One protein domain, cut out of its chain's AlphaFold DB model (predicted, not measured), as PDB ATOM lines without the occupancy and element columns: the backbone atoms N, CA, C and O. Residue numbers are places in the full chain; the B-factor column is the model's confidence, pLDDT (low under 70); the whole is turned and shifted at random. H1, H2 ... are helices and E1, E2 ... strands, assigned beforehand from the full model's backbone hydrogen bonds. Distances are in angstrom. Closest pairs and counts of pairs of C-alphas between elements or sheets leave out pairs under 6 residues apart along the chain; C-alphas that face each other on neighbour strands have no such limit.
ATOM      1  N   PRO A  11      -6.944 -65.450   1.403       81.81
ATOM      2  CA  PRO A  11      -7.956 -64.881   0.508       81.81
ATOM      3  C   PRO A  11      -7.759 -63.378   0.255       81.81
ATOM      4  O   PRO A  11      -8.029 -62.906  -0.847       81.81
ATOM      5  N   ILE A  12      -7.238 -62.632   1.236       83.31
ATOM      6  CA  ILE A  12      -6.918 -61.202   1.088       83.31
ATOM      7  C   ILE A  12      -5.768 -61.020   0.091       83.31
ATOM      8  O   ILE A  12      -5.811 -60.133  -0.761       83.31
ATOM      9  N   PHE A  13      -4.754 -61.881   0.171       83.00
ATOM     10  CA  PHE A  13      -3.603 -61.831  -0.722       83.00
ATOM     11  C   PHE A  13      -3.988 -62.164  -2.168       83.00
ATOM     12  O   PHE A  13      -3.567 -61.470  -3.089       83.00
ATOM     13  N   ILE A  14      -4.855 -63.162  -2.370       82.00
ATOM     14  CA  ILE A  14      -5.381 -63.507  -3.700       82.00
ATOM     15  C   ILE A  14      -6.186 -62.336  -4.285       82.00
ATOM     16  O   ILE A  14      -5.953 -61.955  -5.430       82.00
ATOM     17  N   GLN A  15      -7.055 -61.698  -3.493       78.88
ATOM     18  CA  GLN A  15      -7.809 -60.521  -3.947       78.88
ATOM     19  C   GLN A  15      -6.904 -59.344  -4.331       78.88
ATOM     20  O   GLN A  15      -7.180 -58.656  -5.312       78.88
ATOM     21  N   LEU A  16      -5.813 -59.112  -3.593       76.88
ATOM     22  CA  LEU A  16      -4.824 -58.084  -3.933       76.88
ATOM     23  C   LEU A  16      -4.094 -58.401  -5.247       76.88
ATOM     24  O   LEU A  16      -3.898 -57.503  -6.070       76.88
ATOM     25  N   CYS A  17      -3.731 -59.667  -5.474       78.62
ATOM     26  CA  CYS A  17      -3.115 -60.102  -6.727       78.62
ATOM     27  C   CYS A  17      -4.066 -59.920  -7.922       78.62
ATOM     28  O   CYS A  17      -3.663 -59.330  -8.927       78.62
ATOM     29  N   ASP A  18      -5.332 -60.318  -7.797       71.62
ATOM     30  CA  ASP A  18      -6.334 -60.140  -8.855       71.62
ATOM     31  C   ASP A  18      -6.586 -58.658  -9.172       71.62
ATOM     32  O   ASP A  18      -6.700 -58.275 -10.342       71.62
ATOM     33  N   PHE A  19      -6.599 -57.798  -8.147       67.19
ATOM     34  CA  PHE A  19      -6.754 -56.351  -8.318       67.19
ATOM     35  C   PHE A  19      -5.561 -55.730  -9.059       67.19
ATOM     36  O   PHE A  19      -5.728 -54.844  -9.897       67.19
ATOM     37  N   SER A  20      -4.346 -56.216  -8.789       65.44
ATOM     38  CA  SER A  20      -3.139 -55.732  -9.464       65.44
ATOM     39  C   SER A  20      -3.121 -56.090 -10.957       65.44
ATOM     40  O   SER A  20      -2.782 -55.244 -11.785       65.44
ATOM     41  N   GLN A  21      -3.563 -57.299 -11.325       61.66
ATOM     42  CA  GLN A  21      -3.666 -57.712 -12.727       61.66
ATOM     43  C   GLN A  21      -4.757 -56.950 -13.475       61.66
ATOM     44  O   GLN A  21      -4.505 -56.439 -14.568       61.66
ATOM     45  N   THR A  22      -5.952 -56.834 -12.889       59.66
ATOM     46  CA  THR A  22      -7.055 -56.087 -13.512       59.66
ATOM     47  C   THR A  22      -6.699 -54.617 -13.701       59.66
ATOM     48  O   THR A  22      -6.913 -54.093 -14.787       59.66
ATOM     49  N   PHE A  23      -6.051 -53.976 -12.724       60.38
ATOM     50  CA  PHE A  23      -5.603 -52.586 -12.846       60.38
ATOM     51  C   PHE A  23      -4.580 -52.376 -13.975       60.38
ATOM     52  O   PHE A  23      -4.658 -51.390 -14.709       60.38
ATOM     53  N   VAL A  24      -3.626 -53.299 -14.151       58.00
ATOM     54  CA  VAL A  24      -2.640 -53.221 -15.243       58.00
ATOM     55  C   VAL A  24      -3.302 -53.442 -16.607       58.00
ATOM     56  O   VAL A  24      -2.979 -52.731 -17.562       58.00
ATOM     57  N   MET A  25      -4.257 -54.372 -16.705       50.25
ATOM     58  CA  MET A  25      -5.011 -54.596 -17.943       50.25
ATOM     59  C   MET A  25      -5.899 -53.395 -18.302       50.25
ATOM     60  O   MET A  25      -5.888 -52.978 -19.458       50.25
ATOM     61  N   ASP A  26      -6.576 -52.783 -17.325       47.72
ATOM     62  CA  ASP A  26      -7.432 -51.604 -17.534       47.72
ATOM     63  C   ASP A  26      -6.635 -50.358 -17.942       47.72
ATOM     64  O   ASP A  26      -7.087 -49.523 -18.727       47.72
ATOM     65  N   LYS A  27      -5.410 -50.209 -17.431       54.62
ATOM     66  CA  LYS A  27      -4.552 -49.069 -17.779       54.62
ATOM     67  C   LYS A  27      -4.001 -49.178 -19.204       54.62
ATOM     68  O   LYS A  27      -3.801 -48.157 -19.859       54.62
ATOM     69  N   ASN A  28      -3.777 -50.400 -19.688       52.84
ATOM     70  CA  ASN A  28      -3.301 -50.648 -21.049       52.84
ATOM     71  C   ASN A  28      -4.439 -50.636 -22.079       52.84
ATOM     72  O   ASN A  28      -4.245 -50.108 -23.173       52.84
ATOM     73  N   SER A  29      -5.627 -51.142 -21.734       55.38
ATOM     74  CA  SER A  29      -6.805 -51.074 -22.607       55.38
ATOM     75  C   SER A  29      -7.241 -49.623 -22.828       55.38
ATOM     76  O   SER A  29      -7.373 -49.209 -23.980       55.38
ATOM     77  N   ASN A  30      -7.339 -48.817 -21.760       57.16
ATOM     78  CA  ASN A  30      -7.714 -47.401 -21.850       57.16
ATOM     79  C   ASN A  30      -6.753 -46.587 -22.725       57.16
ATOM     80  O   ASN A  30      -7.207 -45.754 -23.498       57.16
ATOM     81  N   LYS A  31      -5.442 -46.868 -22.682       62.75
ATOM     82  CA  LYS A  31      -4.473 -46.221 -23.582       62.75
ATOM     83  C   LYS A  31      -4.703 -46.567 -25.054       62.75
ATOM     84  O   LYS A  31      -4.446 -45.730 -25.906       62.75
ATOM     85  N   SER A  32      -5.156 -47.782 -25.367       62.19
ATOM     86  CA  SER A  32      -5.439 -48.163 -26.758       62.19
ATOM     87  C   SER A  32      -6.717 -47.516 -27.295       62.19
ATOM     88  O   SER A  32      -6.715 -47.057 -28.432       62.19
ATOM     89  N   TYR A  33      -7.763 -47.404 -26.464       65.00
ATOM     90  CA  TYR A  33      -8.995 -46.690 -26.816       65.00
ATOM     91  C   TYR A  33      -8.747 -45.196 -27.034       65.00
ATOM     92  O   TYR A  33      -9.344 -44.592 -27.920       65.00
ATOM     93  N   ASP A  34      -7.833 -44.614 -26.256       83.69
ATOM     94  CA  ASP A  34      -7.432 -43.215 -26.402       83.69
ATOM     95  C   ASP A  34      -6.721 -42.975 -27.749       83.69
ATOM     96  O   ASP A  34      -7.011 -42.009 -28.446       83.69
ATOM     97  N   LEU A  35      -5.855 -43.902 -28.180       87.44
ATOM     98  CA  LEU A  35      -5.160 -43.802 -29.471       87.44
ATOM     99  C   LEU A  35      -6.080 -44.017 -30.680       87.44
ATOM    100  O   LEU A  35      -5.885 -43.366 -31.703       87.44
ATOM    101  N   ASP A  36      -7.076 -44.897 -30.570       90.81
ATOM    102  CA  ASP A  36      -8.083 -45.096 -31.621       90.81
ATOM    103  C   ASP A  36      -8.926 -43.827 -31.817       90.81
ATOM    104  O   ASP A  36      -9.042 -43.303 -32.924       90.81
ATOM    105  N   TRP A  37      -9.406 -43.241 -30.716       92.19
ATOM    106  CA  TRP A  37     -10.143 -41.978 -30.752       92.19
ATOM    107  C   TRP A  37      -9.297 -40.808 -31.282       92.19
ATOM    108  O   TRP A  37      -9.785 -39.978 -32.053       92.19
ATOM    109  N   GLN A  38      -8.014 -40.741 -30.911       92.69
ATOM    110  CA  GLN A  38      -7.088 -39.735 -31.438       92.69
ATOM    111  C   GLN A  38      -6.836 -39.919 -32.939       92.69
ATOM    112  O   GLN A  38      -6.821 -38.933 -33.673       92.69
ATOM    113  N   CYS A  39      -6.686 -41.162 -33.403       94.38
ATOM    114  CA  CYS A  39      -6.572 -41.486 -34.824       94.38
ATOM    115  C   CYS A  39      -7.807 -41.003 -35.600       94.38
ATOM    116  O   CYS A  39      -7.667 -40.303 -36.605       94.38
ATOM    117  N   ASP A  40      -9.007 -41.289 -35.087       94.88
ATOM    118  CA  ASP A  40     -10.259 -40.854 -35.708       94.88
ATOM    119  C   ASP A  40     -10.402 -39.331 -35.746       94.88
ATOM    120  O   ASP A  40     -10.741 -38.754 -36.778       94.88
ATOM    121  N   THR A  41     -10.031 -38.658 -34.656       94.31
ATOM    122  CA  THR A  41     -10.059 -37.194 -34.560       94.31
ATOM    123  C   THR A  41      -9.108 -36.536 -35.561       94.31
ATOM    124  O   THR A  41      -9.469 -35.535 -36.181       94.31
ATOM    125  N   ILE A  42      -7.904 -37.089 -35.747       94.44
ATOM    126  CA  ILE A  42      -6.920 -36.525 -36.678       94.44
ATOM    127  C   ILE A  42      -7.377 -36.693 -38.127       94.44
ATOM    128  O   ILE A  42      -7.352 -35.709 -38.864       94.44
ATOM    129  N   CYS A  43      -7.815 -37.888 -38.543       93.88
ATOM    130  CA  CYS A  43      -8.277 -38.071 -39.923       93.88
ATOM    131  C   CYS A  43      -9.571 -37.276 -40.186       93.88
ATOM    132  O   CYS A  43      -9.676 -36.607 -41.213       93.88
ATOM    133  N   SER A  44     -10.525 -37.289 -39.248       92.50
ATOM    134  CA  SER A  44     -11.808 -36.582 -39.390       92.50
ATOM    135  C   SER A  44     -11.647 -35.063 -39.410       92.50
ATOM    136  O   SER A  44     -12.375 -34.379 -40.126       92.50
ATOM    137  N   GLY A  45     -10.668 -34.519 -38.675       90.94
ATOM    138  CA  GLY A  45     -10.358 -33.086 -38.677       90.94
ATOM    139  C   GLY A  45      -9.944 -32.540 -40.049       90.94
ATOM    140  O   GLY A  45     -10.107 -31.350 -40.301       90.94
ATOM    141  N   SER A  46      -9.474 -33.416 -40.938       88.81
ATOM    142  CA  SER A  46      -9.090 -33.108 -42.319       88.81
ATOM    143  C   SER A  46     -10.074 -33.674 -43.355       88.81
ATOM    144  O   SER A  46      -9.746 -33.781 -44.536       88.81
ATOM    145  N   GLY A  47     -11.284 -34.050 -42.915       86.94
ATOM    146  CA  GLY A  47     -12.353 -34.560 -43.776       86.94
ATOM    147  C   GLY A  47     -12.194 -36.022 -44.204       86.94
ATOM    148  O   GLY A  47     -12.865 -36.457 -45.128       86.94
ATOM    149  N   GLY A  48     -11.303 -36.784 -43.567       90.00
ATOM    150  CA  GLY A  48     -11.081 -38.196 -43.865       90.00
ATOM    151  C   GLY A  48     -11.798 -39.155 -42.913       90.00
ATOM    152  O   GLY A  48     -12.416 -38.764 -41.927       90.00
ATOM    153  N   ARG A  49     -11.667 -40.452 -43.190       92.44
ATOM    154  CA  ARG A  49     -12.068 -41.552 -42.298       92.44
ATOM    155  C   ARG A  49     -10.841 -42.284 -41.785       92.44
ATOM    156  O   ARG A  49      -9.882 -42.463 -42.533       92.44
ATOM    157  N   ALA A  50     -10.887 -42.756 -40.544       94.69
ATOM    158  CA  ALA A  50      -9.769 -43.439 -39.913       94.69
ATOM    159  C   ALA A  50      -9.975 -44.949 -39.767       94.69
ATOM    160  O   ALA A  50     -11.088 -45.451 -39.605       94.69
ATOM    161  N   ARG A  51      -8.862 -45.680 -39.747       94.19
ATOM    162  CA  ARG A  51      -8.778 -47.049 -39.247       94.19
ATOM    163  C   ARG A  51      -7.481 -47.230 -38.470       94.19
ATOM    164  O   ARG A  51      -6.397 -47.207 -39.055       94.19
ATOM    165  N   PHE A  52      -7.593 -47.457 -37.168       94.06
ATOM    166  CA  PHE A  52      -6.441 -47.665 -36.302       94.06
ATOM    167  C   PHE A  52      -5.978 -49.129 -36.287       94.06
ATOM    168  O   PHE A  52      -6.773 -50.060 -36.154       94.06
ATOM    169  N   ASP A  53      -4.668 -49.339 -36.421       91.50
ATOM    170  CA  ASP A  53      -3.991 -50.606 -36.159       91.50
ATOM    171  C   ASP A  53      -3.278 -50.525 -34.796       91.50
ATOM    172  O   ASP A  53      -2.170 -49.977 -34.707       91.50
ATOM    173  N   PRO A  54      -3.868 -51.095 -33.727       87.44
ATOM    174  CA  PRO A  54      -3.312 -51.005 -32.381       87.44
ATOM    175  C   PRO A  54      -1.978 -51.741 -32.233       87.44
ATOM    176  O   PRO A  54      -1.206 -51.420 -31.330       87.44
ATOM    177  N   LYS A  55      -1.678 -52.716 -33.104       86.94
ATOM    178  CA  LYS A  55      -0.453 -53.519 -33.011       86.94
ATOM    179  C   LYS A  55       0.776 -52.708 -33.408       86.94
ATOM    180  O   LYS A  55       1.803 -52.791 -32.741       86.94
ATOM    181  N   ASN A  56       0.652 -51.931 -34.480       89.06
ATOM    182  CA  ASN A  56       1.746 -51.133 -35.033       89.06
ATOM    183  C   ASN A  56       1.632 -49.641 -34.686       89.06
ATOM    184  O   ASN A  56       2.516 -48.872 -35.042       89.06
ATOM    185  N   LYS A  57       0.553 -49.231 -33.997       90.31
ATOM    186  CA  LYS A  57       0.201 -47.822 -33.744       90.31
ATOM    187  C   LYS A  57       0.127 -47.003 -35.038       90.31
ATOM    188  O   LYS A  57       0.561 -45.852 -35.095       90.31
ATOM    189  N   ILE A  58      -0.417 -47.627 -36.081       93.19
ATOM    190  CA  ILE A  58      -0.586 -47.008 -37.393       93.19
ATOM    191  C   ILE A  58      -2.035 -46.555 -37.523       93.19
ATOM    192  O   ILE A  58      -2.962 -47.347 -37.374       93.19
ATOM    193  N   CYS A  59      -2.224 -45.287 -37.846       94.75
ATOM    194  CA  CYS A  59      -3.494 -44.699 -38.206       94.75
ATOM    195  C   CYS A  59      -3.599 -44.641 -39.735       94.75
ATOM    196  O   CYS A  59      -2.836 -43.939 -40.398       94.75
ATOM    197  N   LYS A  60      -4.509 -45.425 -40.315       94.94
ATOM    198  CA  LYS A  60      -4.771 -45.410 -41.756       94.94
ATOM    199  C   LYS A  60      -5.900 -44.431 -42.032       94.94
ATOM    200  O   LYS A  60      -7.021 -44.681 -41.596       94.94
ATOM    201  N   CYS A  61      -5.608 -43.348 -42.738       94.75
ATOM    202  CA  CYS A  61      -6.603 -42.352 -43.109       94.75
ATOM    203  C   CYS A  61      -6.982 -42.504 -44.587       94.75
ATOM    204  O   CYS A  61      -6.118 -42.516 -45.464       94.75
ATOM    205  N   THR A  62      -8.275 -42.599 -44.867       93.50
ATOM    206  CA  THR A  62      -8.857 -42.453 -46.207       93.50
ATOM    207  C   THR A  62      -9.308 -41.007 -46.335       93.50
ATOM    208  O   THR A  62     -10.114 -40.565 -45.519       93.50
ATOM    209  N   MET A  63      -8.755 -40.262 -47.289       90.56
ATOM    210  CA  MET A  63      -8.960 -38.816 -47.406       90.56
ATOM    211  C   MET A  63      -9.918 -38.501 -48.548       90.56
ATOM    212  O   MET A  63      -9.881 -39.137 -49.602       90.56
ATOM    213  N   ASP A  64     -10.757 -37.489 -48.354       85.88
ATOM    214  CA  ASP A  64     -11.641 -37.007 -49.406       85.88
ATOM    215  C   ASP A  64     -10.849 -36.263 -50.497       85.88
ATOM    216  O   ASP A  64      -9.759 -35.735 -50.282       85.88
ATOM    217  N   LYS A  65     -11.429 -36.163 -51.699       84.75
ATOM    218  CA  LYS A  65     -10.793 -35.515 -52.867       84.75
ATOM    219  C   LYS A  65     -10.462 -34.029 -52.672       84.75
ATOM    220  O   LYS A  65      -9.745 -33.462 -53.488       84.75
ATOM    221  N   ASN A  66     -11.011 -33.404 -51.634       84.75
ATOM    222  CA  ASN A  66     -10.868 -31.977 -51.358       84.75
ATOM    223  C   ASN A  66      -9.760 -31.666 -50.336       84.75
ATOM    224  O   ASN A  66      -9.478 -30.493 -50.118       84.75
ATOM    225  N   THR A  67      -9.163 -32.678 -49.700       87.62
ATOM    226  CA  THR A  67      -8.129 -32.522 -48.664       87.62
ATOM    227  C   THR A  67      -6.835 -32.009 -49.279       87.62
ATOM    228  O   THR A  67      -6.251 -32.722 -50.071       87.62
ATOM    229  N   ASP A  68      -6.318 -30.831 -48.958       88.75
ATOM    230  CA  ASP A  68      -5.092 -30.350 -49.615       88.75
ATOM    231  C   ASP A  68      -3.789 -30.930 -49.003       88.75
ATOM    232  O   ASP A  68      -3.797 -31.706 -48.045       88.75
ATOM    233  N   GLU A  69      -2.623 -30.591 -49.568       88.06
ATOM    234  CA  GLU A  69      -1.325 -31.020 -49.005       88.06
ATOM    235  C   GLU A  69      -1.072 -30.443 -47.604       88.06
ATOM    236  O   GLU A  69      -0.395 -31.067 -46.781       88.06
ATOM    237  N   THR A  70      -1.635 -29.268 -47.312       90.56
ATOM    238  CA  THR A  70      -1.520 -28.612 -46.007       90.56
ATOM    239  C   THR A  70      -2.226 -29.429 -44.931       90.56
ATOM    240  O   THR A  70      -1.699 -29.583 -43.826       90.56
ATOM    241  N   ASP A  71      -3.391 -29.984 -45.253       90.00
ATOM    242  CA  ASP A  71      -4.152 -30.869 -44.383       90.00
ATOM    243  C   ASP A  71      -3.363 -32.146 -44.082       90.00
ATOM    244  O   ASP A  71      -3.212 -32.513 -42.915       90.00
ATOM    245  N   ILE A  72      -2.765 -32.770 -45.103       90.88
ATOM    246  CA  ILE A  72      -1.934 -33.974 -44.933       90.88
ATOM    247  C   ILE A  72      -0.732 -33.686 -44.021       90.88
ATOM    248  O   ILE A  72      -0.464 -34.450 -43.090       90.88
ATOM    249  N   LEU A  73      -0.035 -32.565 -44.235       91.56
ATOM    250  CA  LEU A  73       1.090 -32.151 -43.391       91.56
ATOM    251  C   LEU A  73       0.659 -31.919 -41.938       91.56
ATOM    252  O   LEU A  73       1.333 -32.364 -41.006       91.56
ATOM    253  N   ARG A  74      -0.483 -31.259 -41.719       92.25
ATOM    254  CA  ARG A  74      -1.029 -31.031 -40.371       92.25
ATOM    255  C   ARG A  74      -1.409 -32.332 -39.678       92.25
ATOM    256  O   ARG A  74      -1.141 -32.482 -38.486       92.25
ATOM    257  N   MET A  75      -1.999 -33.279 -40.401       93.56
ATOM    258  CA  MET A  75      -2.310 -34.599 -39.861       93.56
ATOM    259  C   MET A  75      -1.048 -35.329 -39.415       93.56
ATOM    260  O   MET A  75      -0.997 -35.817 -38.286       93.56
ATOM    261  N   GLN A  76      -0.019 -35.361 -40.267       92.38
ATOM    262  CA  GLN A  76       1.265 -35.988 -39.951       92.38
ATOM    263  C   GLN A  76       1.898 -35.367 -38.699       92.38
ATOM    264  O   GLN A  76       2.259 -36.096 -37.778       92.38
ATOM    265  N   GLN A  77       1.930 -34.032 -38.605       92.94
ATOM    266  CA  GLN A  77       2.434 -33.324 -37.421       92.94
ATOM    267  C   GLN A  77       1.638 -33.652 -36.151       92.94
ATOM    268  O   GLN A  77       2.213 -33.819 -35.074       92.94
ATOM    269  N   ASN A  78       0.308 -33.737 -36.247       92.25
ATOM    270  CA  ASN A  78      -0.538 -34.067 -35.103       92.25
ATOM    271  C   ASN A  78      -0.332 -35.511 -34.639       92.25
ATOM    272  O   ASN A  78      -0.271 -35.747 -33.435       92.25
ATOM    273  N   ALA A  79      -0.182 -36.455 -35.568       91.56
ATOM    274  CA  ALA A  79       0.078 -37.853 -35.247       91.56
ATOM    275  C   ALA A  79       1.460 -38.066 -34.628       91.56
ATOM    276  O   ALA A  79       1.578 -38.777 -33.631       91.56
ATOM    277  N   GLU A  80       2.487 -37.393 -35.147       90.44
ATOM    278  CA  GLU A  80       3.842 -37.473 -34.604       90.44
ATOM    279  C   GLU A  80       3.890 -37.005 -33.140       90.44
ATOM    280  O   GLU A  80       4.476 -37.677 -32.290       90.44
ATOM    281  N   ARG A  81       3.173 -35.922 -32.804       88.50
ATOM    282  CA  ARG A  81       3.086 -35.392 -31.428       88.50
ATOM    283  C   ARG A  81       2.517 -36.378 -30.410       88.50
ATOM    284  O   ARG A  81       2.835 -36.272 -29.228       88.50
ATOM    285  N   ILE A  82       1.680 -37.313 -30.849       87.69
ATOM    286  CA  ILE A  82       1.066 -38.340 -29.993       87.69
ATOM    287  C   ILE A  82       1.705 -39.725 -30.181       87.69
ATOM    288  O   ILE A  82       1.265 -40.701 -29.570       87.69
ATOM    289  N   GLY A  83       2.760 -39.827 -30.995       86.50
ATOM    290  CA  GLY A  83       3.469 -41.079 -31.258       86.50
ATOM    291  C   GLY A  83       2.682 -42.076 -32.115       86.50
ATOM    292  O   GLY A  83       2.851 -43.287 -31.946       86.50
ATOM    293  N   LEU A  84       1.811 -41.583 -33.001       89.88
ATOM    294  CA  LEU A  84       1.133 -42.367 -34.032       89.88
ATOM    295  C   LEU A  84       1.823 -42.188 -35.386       89.88
ATOM    296  O   LEU A  84       2.312 -41.111 -35.717       89.88
ATOM    297  N   GLN A  85       1.815 -43.242 -36.198       91.81
ATOM    298  CA  GLN A  85       2.217 -43.160 -37.603       91.81
ATOM    299  C   GLN A  85       0.973 -43.026 -38.477       91.81
ATOM    300  O   GLN A  85       0.053 -43.826 -38.331       91.81
ATOM    301  N   ILE A  86       0.932 -42.056 -39.392       91.94
ATOM    302  CA  ILE A  86      -0.172 -41.917 -40.352       91.94
ATOM    303  C   ILE A  86       0.214 -42.487 -41.712       91.94
ATOM    304  O   ILE A  86       1.295 -42.216 -42.228       91.94
ATOM    305  N   ILE A  87      -0.715 -43.234 -42.308       91.88
ATOM    306  CA  ILE A  87      -0.660 -43.650 -43.709       91.88
ATOM    307  C   ILE A  87      -1.937 -43.165 -44.387       91.88
ATOM    308  O   ILE A  87      -3.034 -43.520 -43.960       91.88
ATOM    309  N   THR A  88      -1.801 -42.387 -45.455       87.12
ATOM    310  CA  THR A  88      -2.922 -42.011 -46.319       87.12
ATOM    311  C   THR A  88      -3.161 -43.120 -47.347       87.12
ATOM    312  O   THR A  88      -2.239 -43.564 -48.030       87.12
ATOM    313  N   CYS A  89      -4.384 -43.649 -47.404       76.94
ATOM    314  CA  CYS A  89      -4.727 -44.801 -48.246       76.94
ATOM    315  C   CYS A  89      -5.102 -44.432 -49.686       76.94
ATOM    316  O   CYS A  89      -5.161 -45.327 -50.530       76.94
ATOM    317  N   ASP A  90      -5.310 -43.150 -49.984       64.69
ATOM    318  CA  ASP A  90      -5.736 -42.700 -51.308       64.69
ATOM    319  C   ASP A  90      -4.586 -42.142 -52.146       64.69
ATOM    320  O   ASP A  90      -3.611 -41.585 -51.640       64.69
ATOM    321  N   ASN A  91      -4.738 -42.287 -53.466       53.56
ATOM    322  CA  ASN A  91      -3.823 -41.883 -54.540       53.56
ATOM    323  C   ASN A  91      -3.606 -40.357 -54.649       53.56
ATOM    324  O   ASN A  91      -3.368 -39.849 -55.744       53.56
ATOM    325  N   TYR A  92      -3.657 -39.612 -53.545       51.66
ATOM    326  CA  TYR A  92      -3.527 -38.157 -53.531       51.66
ATOM    327  C   TYR A  92      -2.215 -37.687 -54.184       51.66
ATOM    328  O   TYR A  92      -2.186 -36.724 -54.947       51.66
ATOM    329  N   HIS A  93      -1.139 -38.460 -54.013       50.12
ATOM    330  CA  HIS A  93       0.150 -38.180 -54.646       50.12
ATOM    331  C   HIS A  93       0.246 -38.543 -56.136       50.12
ATOM    332  O   HIS A  93       1.199 -38.124 -56.787       50.12
TER     333      HIS A  93
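What this domain is: This is residues 11 to 93 of the 329 residues of the protein "uncharacterized protein LOC114346803" of Diabrotica virgifera virgifera (western corn rootworm) (UniProt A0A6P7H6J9). A long helix, H1, sticks out with residues 11 to 31 from a compact head, where its other end and H2 cover one face of a mixed sheet, E1, E2, E3. The 83 printed residues run H1, E1, E2, H2, E3, class mixed. The rod spans 61 by 18 by 18 A, only just loose, close to extended; the radius of gyration of the C-alphas is 17.4 A.

Where its parts are: Find C-alpha 11 at (-7.956, -64.881, 0.508); H1 runs 50.5 A to residue 45. E1 is residues 49 to 53, E2 58 to 62, H2 69 to 81; E3, 85 to 88, ends at (-2.922, -42.011, -46.319).

How they stand to each other: See N 51 and O 60, 2.8 A apart, in the antiparallel hairpin E1 and E2, and N 59 and O 85, 2.7 A, between parallel E2 and E3. H1 is over E1 and E2; H2, on the same face, is over E3. H1 and H2 touch, closest C-alphas Ile 42 and Met 75, 5.9 A. O i to N i+4 pairs are within hydrogen-bond range throughout H2, 30 of 31 in H1.

The domain as a whole: The printed part has no cut; pLDDT is under 70 at residues 19 to 33 and 90 to 93.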